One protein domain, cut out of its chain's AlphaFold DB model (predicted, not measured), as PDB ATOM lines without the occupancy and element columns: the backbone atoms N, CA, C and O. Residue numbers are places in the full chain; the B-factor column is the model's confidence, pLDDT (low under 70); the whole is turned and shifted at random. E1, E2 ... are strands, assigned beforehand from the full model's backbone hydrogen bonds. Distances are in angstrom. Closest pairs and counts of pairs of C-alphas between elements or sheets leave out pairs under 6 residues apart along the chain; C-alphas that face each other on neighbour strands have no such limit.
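AT A GLANCE: This is residues 375 to 387 and 416 to 491 of the 491 residues of an uncharacterized protein of Actinobaculum suis (UniProt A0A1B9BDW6). Little regular structure is present: two small antiparallel sheets, E1 E2 E3 and E4 E5 E6, come nearest at E1 and E4, and a long loop, residues 432 to 445, joins them. The 89 printed residues include six named strands, E1 to E6, no named helix; the class is all strand, with 29 residues in named elements. The whole is compact, radius of gyration of the C-alphas 13.0 A, spanning 36 by 28 by 25 A.

HOW THE PARTS SIT: E1, residues 380 to 383, and E2, residues 418 to 421, are antiparallel; N 382 and O 419 are within hydrogen-bond range, 2.9 A. E2 and E3, residues 429 to 431, form a hairpin, with N 431 and O 418 at 2.8 A. E4, residues 446 to 452, E5, residues 460 to 465, and E6, residues 477 to 481, form a meander of successive hairpins, with N 450 and O 462 at 2.8 A and N 463 and O 479 at 2.9 A. The closest C-alphas of E1 and E4, Ala 381 and Gly 449, are 7.5 A apart.

IN THESE COORDINATES: E1 begins at C-alpha 380 (163.491, 98.194, 262.294). E4 measures 17.2 A from first to last C-alpha, E5 16.2 A. E6 ends at C-alpha 481 (149.727, 101.557, 265.867).

THE WHOLE: Residues 388 to 415 are not printed; C-alphas 387 and 416 are 6.4 A apart. The links E3 to E4 and E5 to E6 are long. pLDDT is under 70 at residues 375 to 387, 416 to 417, 426 and 468 to 473.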
ATOM      1  N   THR A 375     164.614  89.590 263.301       38.19
ATOM      2  CA  THR A 375     163.956  88.508 262.559       38.19
ATOM      3  C   THR A 375     162.950  89.114 261.566       38.19
ATOM      4  O   THR A 375     162.529  90.256 261.757       38.19
ATOM      5  N   PRO A 376     162.493  88.379 260.530       36.03
ATOM      6  CA  PRO A 376     161.523  88.889 259.545       36.03
ATOM      7  C   PRO A 376     160.140  89.288 260.102       36.03
ATOM      8  O   PRO A 376     159.260  89.669 259.336       36.03
ATOM      9  N   GLU A 377     159.938  89.161 261.412       35.69
ATOM     10  CA  GLU A 377     158.705  89.447 262.147       35.69
ATOM     11  C   GLU A 377     158.762  90.806 262.873       35.69
ATOM     12  O   GLU A 377     157.753  91.245 263.416       35.69
ATOM     13  N   ILE A 378     159.919  91.483 262.899       37.50
ATOM     14  CA  ILE A 378     160.137  92.722 263.661       37.50
ATOM     15  C   ILE A 378     160.601  93.843 262.722       37.50
ATOM     16  O   ILE A 378     161.610  93.718 262.030       37.50
ATOM     17  N   GLY A 379     159.868  94.960 262.707       37.38
ATOM     18  CA  GLY A 379     160.254  96.162 261.963       37.38
ATOM     19  C   GLY A 379     161.428  96.896 262.616       37.38
ATOM     20  O   GLY A 379     161.500  97.005 263.839       37.38
ATOM     21  N   TYR A 380     162.339  97.434 261.804       38.47
ATOM     22  CA  TYR A 380     163.491  98.194 262.294       38.47
ATOM     23  C   TYR A 380     163.076  99.613 262.685       38.47
ATOM     24  O   TYR A 380     162.541 100.349 261.855       38.47
ATOM     25  N   ALA A 381     163.409 100.018 263.908       39.31
ATOM     26  CA  ALA A 381     163.316 101.399 264.362       39.31
ATOM     27  C   ALA A 381     164.696 101.875 264.842       39.31
ATOM     28  O   ALA A 381     165.332 101.223 265.671       39.31
ATOM     29  N   SER A 382     165.170 102.993 264.293       38.56
ATOM     30  CA  SER A 382     166.492 103.568 264.554       38.56
ATOM     31  C   SER A 382     166.368 104.961 265.168       38.56
ATOM     32  O   SER A 382     165.473 105.725 264.808       38.56
ATOM     33  N   TYR A 383     167.275 105.293 266.083       37.28
ATOM     34  CA  TYR A 383     167.375 106.605 266.722       37.28
ATOM     35  C   TYR A 383     168.672 107.277 266.265       37.28
ATOM     36  O   TYR A 383     169.755 106.786 266.591       37.28
ATOM     37  N   ASP A 384     168.573 108.385 265.525       38.94
ATOM     38  CA  ASP A 384     169.745 109.142 265.071       38.94
ATOM     39  C   ASP A 384     170.035 110.342 266.004       38.94
ATOM     40  O   ASP A 384     169.323 111.350 265.957       38.94
ATOM     41  N   PRO A 385     171.095 110.295 266.838       36.56
ATOM     42  CA  PRO A 385     171.473 111.417 267.697       36.56
ATOM     43  C   PRO A 385     172.047 112.622 266.928       36.56
ATOM     44  O   PRO A 385     172.226 113.688 267.521       36.56
ATOM     45  N   LYS A 386     172.360 112.492 265.630       39.09
ATOM     46  CA  LYS A 386     173.059 113.506 264.818       39.09
ATOM     47  C   LYS A 386     172.303 114.831 264.685       39.09
ATOM     48  O   LYS A 386     172.933 115.870 264.487       39.09
ATOM     49  N   TYR A 387     170.981 114.808 264.847       39.88
ATOM     50  CA  TYR A 387     170.119 115.993 264.809       39.88
ATOM     51  C   TYR A 387     170.075 116.777 266.134       39.88
ATOM     52  O   TYR A 387     169.600 117.907 266.160       39.88
ATOM     53  N   THR A 416     164.482 114.980 268.193       54.25
ATOM     54  CA  THR A 416     165.149 113.677 268.050       54.25
ATOM     55  C   THR A 416     164.136 112.570 267.726       54.25
ATOM     56  O   THR A 416     163.616 111.905 268.629       54.25
ATOM     57  N   GLY A 417     163.827 112.421 266.440       69.31
ATOM     58  CA  GLY A 417     162.866 111.463 265.908       69.31
ATOM     59  C   GLY A 417     163.348 110.013 265.982       69.31
ATOM     60  O   GLY A 417     164.536 109.711 265.856       69.31
ATOM     61  N   LEU A 418     162.393 109.101 266.167       84.44
ATOM     62  CA  LEU A 418     162.588 107.671 265.941       84.44
ATOM     63  C   LEU A 418     162.167 107.372 264.498       84.44
ATOM     64  O   LEU A 418     161.050 107.714 264.120       84.44
ATOM     65  N   CYS A 419     163.017 106.734 263.699       86.06
ATOM     66  CA  CYS A 419     162.733 106.468 262.286       86.06
ATOM     67  C   CYS A 419     162.489 104.979 262.028       86.06
ATOM     68  O   CYS A 419     163.287 104.142 262.452       86.06
ATOM     69  N   ILE A 420     161.427 104.655 261.286       84.19
ATOM     70  CA  ILE A 420     161.144 103.306 260.776       84.19
ATOM     71  C   ILE A 420     161.657 103.150 259.340       84.19
ATOM     72  O   ILE A 420     161.717 104.119 258.583       84.19
ATOM     73  N   THR A 421     161.970 101.920 258.938       84.25
ATOM     74  CA  THR A 421     162.179 101.544 257.533       84.25
ATOM     75  C   THR A 421     161.357 100.304 257.170       84.25
ATOM     76  O   THR A 421     161.217  99.384 257.978       84.25
ATOM     77  N   GLN A 422     160.800 100.280 255.953       78.62
ATOM     78  CA  GLN A 422     159.995  99.169 255.417       78.62
ATOM     79  C   GLN A 422     160.703  98.380 254.300       78.62
ATOM     80  O   GLN A 422     160.216  97.331 253.885       78.62
ATOM     81  N   ASP A 423     161.850  98.859 253.814       78.50
ATOM     82  CA  ASP A 423     162.582  98.314 252.658       78.50
ATOM     83  C   ASP A 423     163.983  97.777 253.010       78.50
ATOM     84  O   ASP A 423     164.765  97.415 252.128       78.50
ATOM     85  N   GLY A 424     164.288  97.679 254.308       78.25
ATOM     86  CA  GLY A 424     165.579  97.212 254.809       78.25
ATOM     87  C   GLY A 424     166.634  98.314 254.939       78.25
ATOM     88  O   GLY A 424     167.825  98.021 254.875       78.25
ATOM     89  N   GLY A 425     166.214  99.565 255.133       79.94
ATOM     90  CA  GLY A 425     167.089 100.705 255.414       79.94
ATOM     91  C   GLY A 425     167.443 101.565 254.202       79.94
ATOM     92  O   GLY A 425     168.342 102.399 254.316       79.94
ATOM     93  N   GLN A 426     166.763 101.388 253.064       69.81
ATOM     94  CA  GLN A 426     166.951 102.225 251.873       69.81
ATOM     95  C   GLN A 426     166.190 103.549 252.012       69.81
ATOM     96  O   GLN A 426     166.728 104.607 251.691       69.81
ATOM     97  N   THR A 427     164.968 103.503 252.549       77.81
ATOM     98  CA  THR A 427     164.198 104.682 252.959       77.81
ATOM     99  C   THR A 427     163.876 104.637 254.447       77.81
ATOM    100  O   THR A 427     163.710 103.571 255.047       77.81
ATOM    101  N   TRP A 428     163.805 105.825 255.043       83.81
ATOM    102  CA  TRP A 428     163.546 106.035 256.462       83.81
ATOM    103  C   TRP A 428     162.425 107.059 256.614       83.81
ATOM    104  O   TRP A 428     162.477 108.129 256.009       83.81
ATOM    105  N   GLN A 429     161.421 106.730 257.424       83.81
ATOM    106  CA  GLN A 429     160.305 107.611 257.743       83.81
ATOM    107  C   GLN A 429     160.305 107.917 259.240       83.81
ATOM    108  O   GLN A 429     160.338 107.008 260.068       83.81
ATOM    109  N   GLU A 430     160.243 109.199 259.588       88.06
ATOM    110  CA  GLU A 430     160.147 109.645 260.976       88.06
ATOM    111  C   GLU A 430     158.777 109.286 261.580       88.06
ATOM    112  O   GLU A 430     157.724 109.527 260.982       88.06
ATOM    113  N   LEU A 431     158.789 108.702 262.780       88.31
ATOM    114  CA  LEU A 431     157.596 108.330 263.531       88.31
ATOM    115  C   LEU A 431     157.146 109.487 264.426       88.31
ATOM    116  O   LEU A 431     157.757 109.782 265.454       88.31
ATOM    117  N   ALA A 432     156.011 110.092 264.074       89.75
ATOM    118  CA  ALA A 432     155.344 111.121 264.871       89.75
ATOM    119  C   ALA A 432     154.679 110.523 266.135       89.75
ATOM    120  O   ALA A 432     153.456 110.392 266.220       89.75
ATOM    121  N   LEU A 433     155.495 110.126 267.116       91.88
ATOM    122  CA  LEU A 433     155.043 109.554 268.389       91.88
ATOM    123  C   LEU A 433     154.499 110.650 269.335       91.88
ATOM    124  O   LEU A 433     155.200 111.631 269.597       91.88
ATOM    125  N   PRO A 434     153.282 110.507 269.905       92.94
ATOM    126  CA  PRO A 434     152.658 111.518 270.767       92.94
ATOM    127  C   PRO A 434     153.213 111.505 272.206       92.94
ATOM    128  O   PRO A 434     152.520 111.170 273.182       92.94
ATOM    129  N   TYR A 435     154.484 111.877 272.341       90.44
ATOM    130  CA  TYR A 435     155.139 112.096 273.629       90.44
ATOM    131  C   TYR A 435     154.390 113.145 274.477       90.44
ATOM    132  O   TYR A 435     153.862 114.123 273.941       90.44
ATOM    133  N   PRO A 436     154.347 112.991 275.814       90.12
ATOM    134  CA  PRO A 436     154.050 114.106 276.707       90.12
ATOM    135  C   PRO A 436     155.043 115.249 276.455       90.12
ATOM    136  O   PRO A 436     156.235 115.001 276.286       90.12
ATOM    137  N   LYS A 437     154.564 116.500 276.464       88.44
ATOM    138  CA  LYS A 437     155.401 117.683 276.193       88.44
ATOM    139  C   LYS A 437     156.610 117.783 277.131       88.44
ATOM    140  O   LYS A 437     157.684 118.190 276.708       88.44
ATOM    141  N   ASP A 438     156.413 117.383 278.382       87.25
ATOM    142  CA  ASP A 438     157.397 117.486 279.459       87.25
ATOM    143  C   ASP A 438     158.142 116.150 279.691       87.25
ATOM    144  O   ASP A 438     158.697 115.918 280.764       87.25
ATOM    145  N   TRP A 439     158.120 115.232 278.712       84.31
ATOM    146  CA  TRP A 439     158.829 113.951 278.796       84.31
ATOM    147  C   TRP A 439     160.332 114.136 278.523       84.31
ATOM    148  O   TRP A 439     160.678 114.759 277.515       84.31
ATOM    149  N   PRO A 440     161.232 113.595 279.371       83.31
ATOM    150  CA  PRO A 440     162.676 113.747 279.195       83.31
ATOM    151  C   PRO A 440     163.151 113.162 277.860       83.31
ATOM    152  O   PRO A 440     162.604 112.167 277.377       83.31
ATOM    153  N   LEU A 441     164.198 113.757 277.279       80.94
ATOM    154  CA  LEU A 441     164.797 113.316 276.011       80.94
ATOM    155  C   LEU A 441     165.283 111.863 276.119       80.94
ATOM    156  O   LEU A 441     165.065 111.033 275.246       80.94
ATOM    157  N   GLU A 442     165.867 111.548 277.264       79.25
ATOM    158  CA  GLU A 442     166.388 110.255 277.680       79.25
ATOM    159  C   GLU A 442     165.272 109.243 277.997       79.25
ATOM    160  O   GLU A 442     165.523 108.049 278.127       79.25
ATOM    161  N   GLY A 443     164.020 109.699 278.094       79.62
ATOM    162  CA  GLY A 443     162.833 108.846 278.093       79.62
ATOM    163  C   GLY A 443     162.316 108.515 276.685       79.62
ATOM    164  O   GLY A 443     161.331 107.786 276.573       79.62
ATOM    165  N   LYS A 444     162.937 109.051 275.619       87.75
ATOM    166  CA  LYS A 444     162.596 108.797 274.206       87.75
ATOM    167  C   LYS A 444     163.471 107.710 273.550       87.75
ATOM    168  O   LYS A 444     163.387 107.518 272.340       87.75
ATOM    169  N   TYR A 445     164.299 106.983 274.310       87.00
ATOM    170  CA  TYR A 445     165.011 105.806 273.792       87.00
ATOM    171  C   TYR A 445     164.062 104.617 273.621       87.00
ATOM    172  O   TYR A 445     163.247 104.341 274.500       87.00
ATOM    173  N   LEU A 446     164.187 103.897 272.505       90.69
ATOM    174  CA  LEU A 446     163.465 102.648 272.269       90.69
ATOM    175  C   LEU A 446     164.032 101.544 273.171       90.69
ATOM    176  O   LEU A 446     165.231 101.272 273.130       90.69
ATOM    177  N   GLU A 447     163.174 100.903 273.961       88.94
ATOM    178  CA  GLU A 447     163.512  99.697 274.717       88.94
ATOM    179  C   GLU A 447     163.170  98.435 273.918       88.94
ATOM    180  O   GLU A 447     164.034  97.585 273.711       88.94
ATOM    181  N   THR A 448     161.924  98.319 273.450       90.62
ATOM    182  CA  THR A 448     161.464  97.197 272.621       90.62
ATOM    183  C   THR A 448     160.547  97.671 271.500       90.62
ATOM    184  O   THR A 448     159.798  98.638 271.648       90.62
ATOM    185  N   GLY A 449     160.599  96.963 270.373       91.19
ATOM    186  CA  GLY A 449     159.625  97.053 269.292       91.19
ATOM    187  C   GLY A 449     159.133  95.652 268.946       91.19
ATOM    188  O   GLY A 449     159.939  94.770 268.664       91.19
ATOM    189  N   GLU A 450     157.822  95.443 268.986       92.94
ATOM    190  CA  GLU A 450     157.163  94.165 268.710       92.94
ATOM    191  C   GLU A 450     156.075  94.354 267.649       92.94
ATOM    192  O   GLU A 450     155.392  95.380 267.618       92.94
ATOM    193  N   VAL A 451     155.866  93.349 266.799       90.19
ATOM    194  CA  VAL A 451     154.723  93.294 265.878       90.19
ATOM    195  C   VAL A 451     153.850  92.117 266.294       90.19
ATOM    196  O   VAL A 451     154.301  90.973 266.304       90.19
ATOM    197  N   THR A 452     152.597  92.377 266.663       89.81
ATOM    198  CA  THR A 452     151.654  91.327 267.068       89.81
ATOM    199  C   THR A 452     150.565  91.179 266.012       89.81
ATOM    200  O   THR A 452     149.682  92.031 265.917       89.81
ATOM    201  N   GLY A 453     150.618  90.090 265.241       90.44
ATOM    202  CA  GLY A 453     149.725  89.836 264.104       90.44
ATOM    203  C   GLY A 453     150.200  90.486 262.799       90.44
ATOM    204  O   GLY A 453     151.168  91.238 262.776       90.44
ATOM    205  N   GLU A 454     149.518  90.190 261.693       86.56
ATOM    206  CA  GLU A 454     149.890  90.706 260.371       86.56
ATOM    207  C   GLU A 454     149.395  92.154 260.184       86.56
ATOM    208  O   GLU A 454     148.199  92.443 260.322       86.56
ATOM    209  N   ILE A 455     150.320  93.075 259.892       81.25
ATOM    210  CA  ILE A 455     150.036  94.510 259.726       81.25
ATOM    211  C   ILE A 455     149.007  94.704 258.602       81.25
ATOM    212  O   ILE A 455     149.113  94.114 257.529       81.25
ATOM    213  N   GLY A 456     147.974  95.509 258.861       79.56
ATOM    214  CA  GLY A 456     146.845  95.699 257.942       79.56
ATOM    215  C   GLY A 456     145.759  94.609 257.990       79.56
ATOM    216  O   GLY A 456     144.633  94.885 257.580       79.56
ATOM    217  N   GLN A 457     146.020  93.425 258.563       89.62
ATOM    218  CA  GLN A 457     145.000  92.392 258.837       89.62
ATOM    219  C   GLN A 457     144.522  92.395 260.305       89.62
ATOM    220  O   GLN A 457     144.089  91.376 260.842       89.62
ATOM    221  N   GLY A 458     144.608  93.546 260.979       88.94
ATOM    222  CA  GLY A 458     144.303  93.681 262.409       88.94
ATOM    223  C   GLY A 458     145.479  93.372 263.340       88.94
ATOM    224  O   GLY A 458     145.297  93.382 264.557       88.94
ATOM    225  N   GLY A 459     146.676  93.127 262.796       91.38
ATOM    226  CA  GLY A 459     147.915  93.230 263.558       91.38
ATOM    227  C   GLY A 459     148.220  94.669 263.985       91.38
ATOM    228  O   GLY A 459     147.635  95.628 263.479       91.38
ATOM    229  N   GLN A 460     149.152  94.810 264.923       93.62
ATOM    230  CA  GLN A 460     149.611  96.093 265.462       93.62
ATOM    231  C   GLN A 460     151.126  96.065 265.701       93.62
ATOM    232  O   GLN A 460     151.689  95.020 266.029       93.62
ATOM    233  N   VAL A 461     151.765  97.227 265.600       92.88
ATOM    234  CA  VAL A 461     153.124  97.472 266.092       92.88
ATOM    235  C   VAL A 461     153.034  98.091 267.482       92.88
ATOM    236  O   VAL A 461     152.245  99.010 267.716       92.88
ATOM    237  N   VAL A 462     153.847  97.581 268.400       94.62
ATOM    238  CA  VAL A 462     153.959  98.003 269.795       94.62
ATOM    239  C   VAL A 462     155.389  98.475 270.030       94.62
ATOM    240  O   VAL A 462     156.324  97.699 269.873       94.62
ATOM    241  N   LEU A 463     155.567  99.735 270.419       94.50
ATOM    242  CA  LEU A 463     156.858 100.292 270.822       94.50
ATOM    243  C   LEU A 463     156.820 100.615 272.317       94.50
ATOM    244  O   LEU A 463     155.851 101.210 272.791       94.50
ATOM    245  N   VAL A 464     157.874 100.265 273.051       93.56
ATOM    246  CA  VAL A 464     158.087 100.695 274.439       93.56
ATOM    247  C   VAL A 464     159.299 101.614 274.467       93.56
ATOM    248  O   VAL A 464     160.404 101.195 274.129       93.56
ATOM    249  N   MET A 465     159.094 102.867 274.870       91.19
ATOM    250  CA  MET A 465     160.147 103.871 275.024       91.19
ATOM    251  C   MET A 465     160.474 104.015 276.511       91.19
ATOM    252  O   MET A 465     159.570 104.272 277.308       91.19
ATOM    253  N   ASN A 466     161.729 103.830 276.916       88.69
ATOM    254  CA  ASN A 466     162.096 103.805 278.333       88.69
ATOM    255  C   ASN A 466     163.514 104.327 278.586       88.69
ATOM    256  O   ASN A 466     164.378 104.308 277.711       88.69
ATOM    257  N   TYR A 467     163.762 104.766 279.818       80.19
ATOM    258  CA  TYR A 467     165.061 105.283 280.238       80.19
ATOM    259  C   TYR A 467     166.075 104.118 280.337       80.19
ATOM    260  O   TYR A 467     165.820 103.143 281.054       80.19
ATOM    261  N   PRO A 468     167.245 104.174 279.668       65.06
ATOM    262  CA  PRO A 468     168.179 103.041 279.583       65.06
ATOM    263  C   PRO A 468     168.901 102.723 280.906       65.06
ATOM    264  O   PRO A 468     169.594 101.713 281.019       65.06
ATOM    265  N   TYR A 469     168.754 103.575 281.921       62.34
ATOM    266  CA  TYR A 469     169.452 103.467 283.199       62.34
ATOM    267  C   TYR A 469     168.695 102.563 284.187       62.34
ATOM    268  O   TYR A 469     167.845 102.993 284.967       62.34
ATOM    269  N   TRP A 470     169.077 101.288 284.151       54.44
ATOM    270  CA  TRP A 470     168.664 100.147 284.981       54.44
ATOM    271  C   TRP A 470     168.186 100.370 286.434       54.44
ATOM    272  O   TRP A 470     167.372  99.578 286.902       54.44
ATOM    273  N   THR A 471     168.654 101.383 287.170       48.72
ATOM    274  CA  THR A 471     168.324 101.572 288.598       48.72
ATOM    275  C   THR A 471     167.052 102.381 288.859       48.72
ATOM    276  O   THR A 471     166.569 102.365 289.989       48.72
ATOM    277  N   VAL A 472     166.498 103.072 287.854       54.84
ATOM    278  CA  VAL A 472     165.280 103.903 287.990       54.84
ATOM    279  C   VAL A 472     164.299 103.623 286.840       54.84
ATOM    280  O   VAL A 472     163.701 104.526 286.260       54.84
ATOM    281  N   ARG A 473     164.144 102.345 286.472       66.62
ATOM    282  CA  ARG A 473     163.171 101.922 285.457       66.62
ATOM    283  C   ARG A 473     161.739 102.001 285.984       66.62
ATOM    284  O   ARG A 473     161.400 101.328 286.953       66.62
ATOM    285  N   GLY A 474     160.908 102.777 285.292       78.88
ATOM    286  CA  GLY A 474     159.456 102.599 285.287       78.88
ATOM    287  C   GLY A 474     159.012 101.704 284.125       78.88
ATOM    288  O   GLY A 474     159.844 101.173 283.385       78.88
ATOM    289  N   ASP A 475     157.698 101.599 283.927       85.38
ATOM    290  CA  ASP A 475     157.073 100.776 282.876       85.38
ATOM    291  C   ASP A 475     157.261 101.328 281.438       85.38
ATOM    292  O   ASP A 475     156.834 100.702 280.468       85.38
ATOM    293  N   GLY A 476     157.904 102.494 281.294       89.69
ATOM    294  CA  GLY A 476     158.106 103.201 280.025       89.69
ATOM    295  C   GLY A 476     156.861 103.940 279.514       89.69
ATOM    296  O   GLY A 476     155.832 104.020 280.183       89.69
ATOM    297  N   LEU A 477     156.958 104.499 278.305       92.25
ATOM    298  CA  LEU A 477     155.806 104.896 277.494       92.25
ATOM    299  C   LEU A 477     155.574 103.856 276.411       92.25
ATOM    300  O   LEU A 477     156.459 103.595 275.597       92.25
ATOM    301  N   LYS A 478     154.360 103.319 276.355       94.94
ATOM    302  CA  LYS A 478     153.968 102.353 275.337       94.94
ATOM    303  C   LYS A 478     153.154 103.037 274.242       94.94
ATOM    304  O   LYS A 478     152.147 103.686 274.523       94.94
ATOM    305  N   PHE A 479     153.568 102.864 272.994       94.94
ATOM    306  CA  PHE A 479     152.870 103.356 271.811       94.94
ATOM    307  C   PHE A 479     152.402 102.181 270.952       94.94
ATOM    308  O   PHE A 479     153.151 101.232 270.729       94.94
ATOM    309  N   THR A 480     151.167 102.241 270.456       95.06
ATOM    310  CA  THR A 480     150.568 101.204 269.608       95.06
ATOM    311  C   THR A 480     149.955 101.786 268.339       95.06
ATOM    312  O   THR A 480     149.197 102.757 268.404       95.06
ATOM    313  N   SER A 481     150.262 101.189 267.187       94.69
ATOM    314  CA  SER A 481     149.727 101.557 265.867       94.69
ATOM    315  C   SER A 481     149.282 100.312 265.090       94.69
ATOM    316  O   SER A 481     149.887  99.254 265.224       94.69
ATOM    317  N   ALA A 482     148.241 100.435 264.262       93.69
ATOM    318  CA  ALA A 482     147.745  99.359 263.396       93.69
ATOM    319  C   ALA A 482     148.462  99.263 262.028       93.69
ATOM    320  O   ALA A 482     148.340  98.245 261.348       93.69
ATOM    321  N   ASP A 483     149.192 100.308 261.616       89.56
ATOM    322  CA  ASP A 483     149.976 100.342 260.366       89.56
ATOM    323  C   ASP A 483     151.501 100.366 260.608       89.56
ATOM    324  O   ASP A 483     152.274 100.103 259.689       89.56
ATOM    325  N   GLY A 484     151.939 100.649 261.842       87.25
ATOM    326  CA  GLY A 484     153.351 100.776 262.215       87.25
ATOM    327  C   GLY A 484     154.014 102.086 261.785       87.25
ATOM    328  O   GLY A 484     155.227 102.213 261.907       87.25
ATOM    329  N   VAL A 485     153.247 103.053 261.279       86.38
ATOM    330  CA  VAL A 485     153.756 104.281 260.650       86.38
ATOM    331  C   VAL A 485     153.036 105.514 261.194       86.38
ATOM    332  O   VAL A 485     153.674 106.465 261.646       86.38
ATOM    333  N   THR A 486     151.705 105.492 261.191       89.62
ATOM    334  CA  THR A 486     150.819 106.579 261.614       89.62
ATOM    335  C   THR A 486     149.913 106.125 262.766       89.62
ATOM    336  O   THR A 486     150.113 105.063 263.352       89.62
ATOM    337  N   GLY A 487     148.931 106.947 263.157       91.56
ATOM    338  CA  GLY A 487     147.858 106.527 264.070       91.56
ATOM    339  C   GLY A 487     148.294 106.115 265.483       91.56
ATOM    340  O   GLY A 487     147.518 105.465 266.183       91.56
ATOM    341  N   TRP A 488     149.514 106.466 265.902       94.06
ATOM    342  CA  TRP A 488     150.091 106.057 267.179       94.06
ATOM    343  C   TRP A 488     149.224 106.479 268.367       94.06
ATOM    344  O   TRP A 488     149.030 107.660 268.647       94.06
ATOM    345  N   SER A 489     148.738 105.483 269.098       94.31
ATOM    346  CA  SER A 489     148.023 105.638 270.362       94.31
ATOM    347  C   SER A 489     148.985 105.377 271.517       94.31
ATOM    348  O   SER A 489     149.714 104.390 271.501       94.31
ATOM    349  N   ARG A 490     149.018 106.265 272.514       93.19
ATOM    350  CA  ARG A 490     149.795 106.056 273.743       93.19
ATOM    351  C   ARG A 490     148.922 105.344 274.777       93.19
ATOM    352  O   ARG A 490     147.782 105.768 274.976       93.19
ATOM    353  N   GLN A 491     149.452 104.290 275.391       89.19
ATOM    354  CA  GLN A 491     148.824 103.557 276.500       89.19
ATOM    355  C   GLN A 491     149.302 104.109 277.850       89.19
ATOM    356  O   GLN A 491     150.420 104.672 277.886       89.19
TER     357      GLN A 491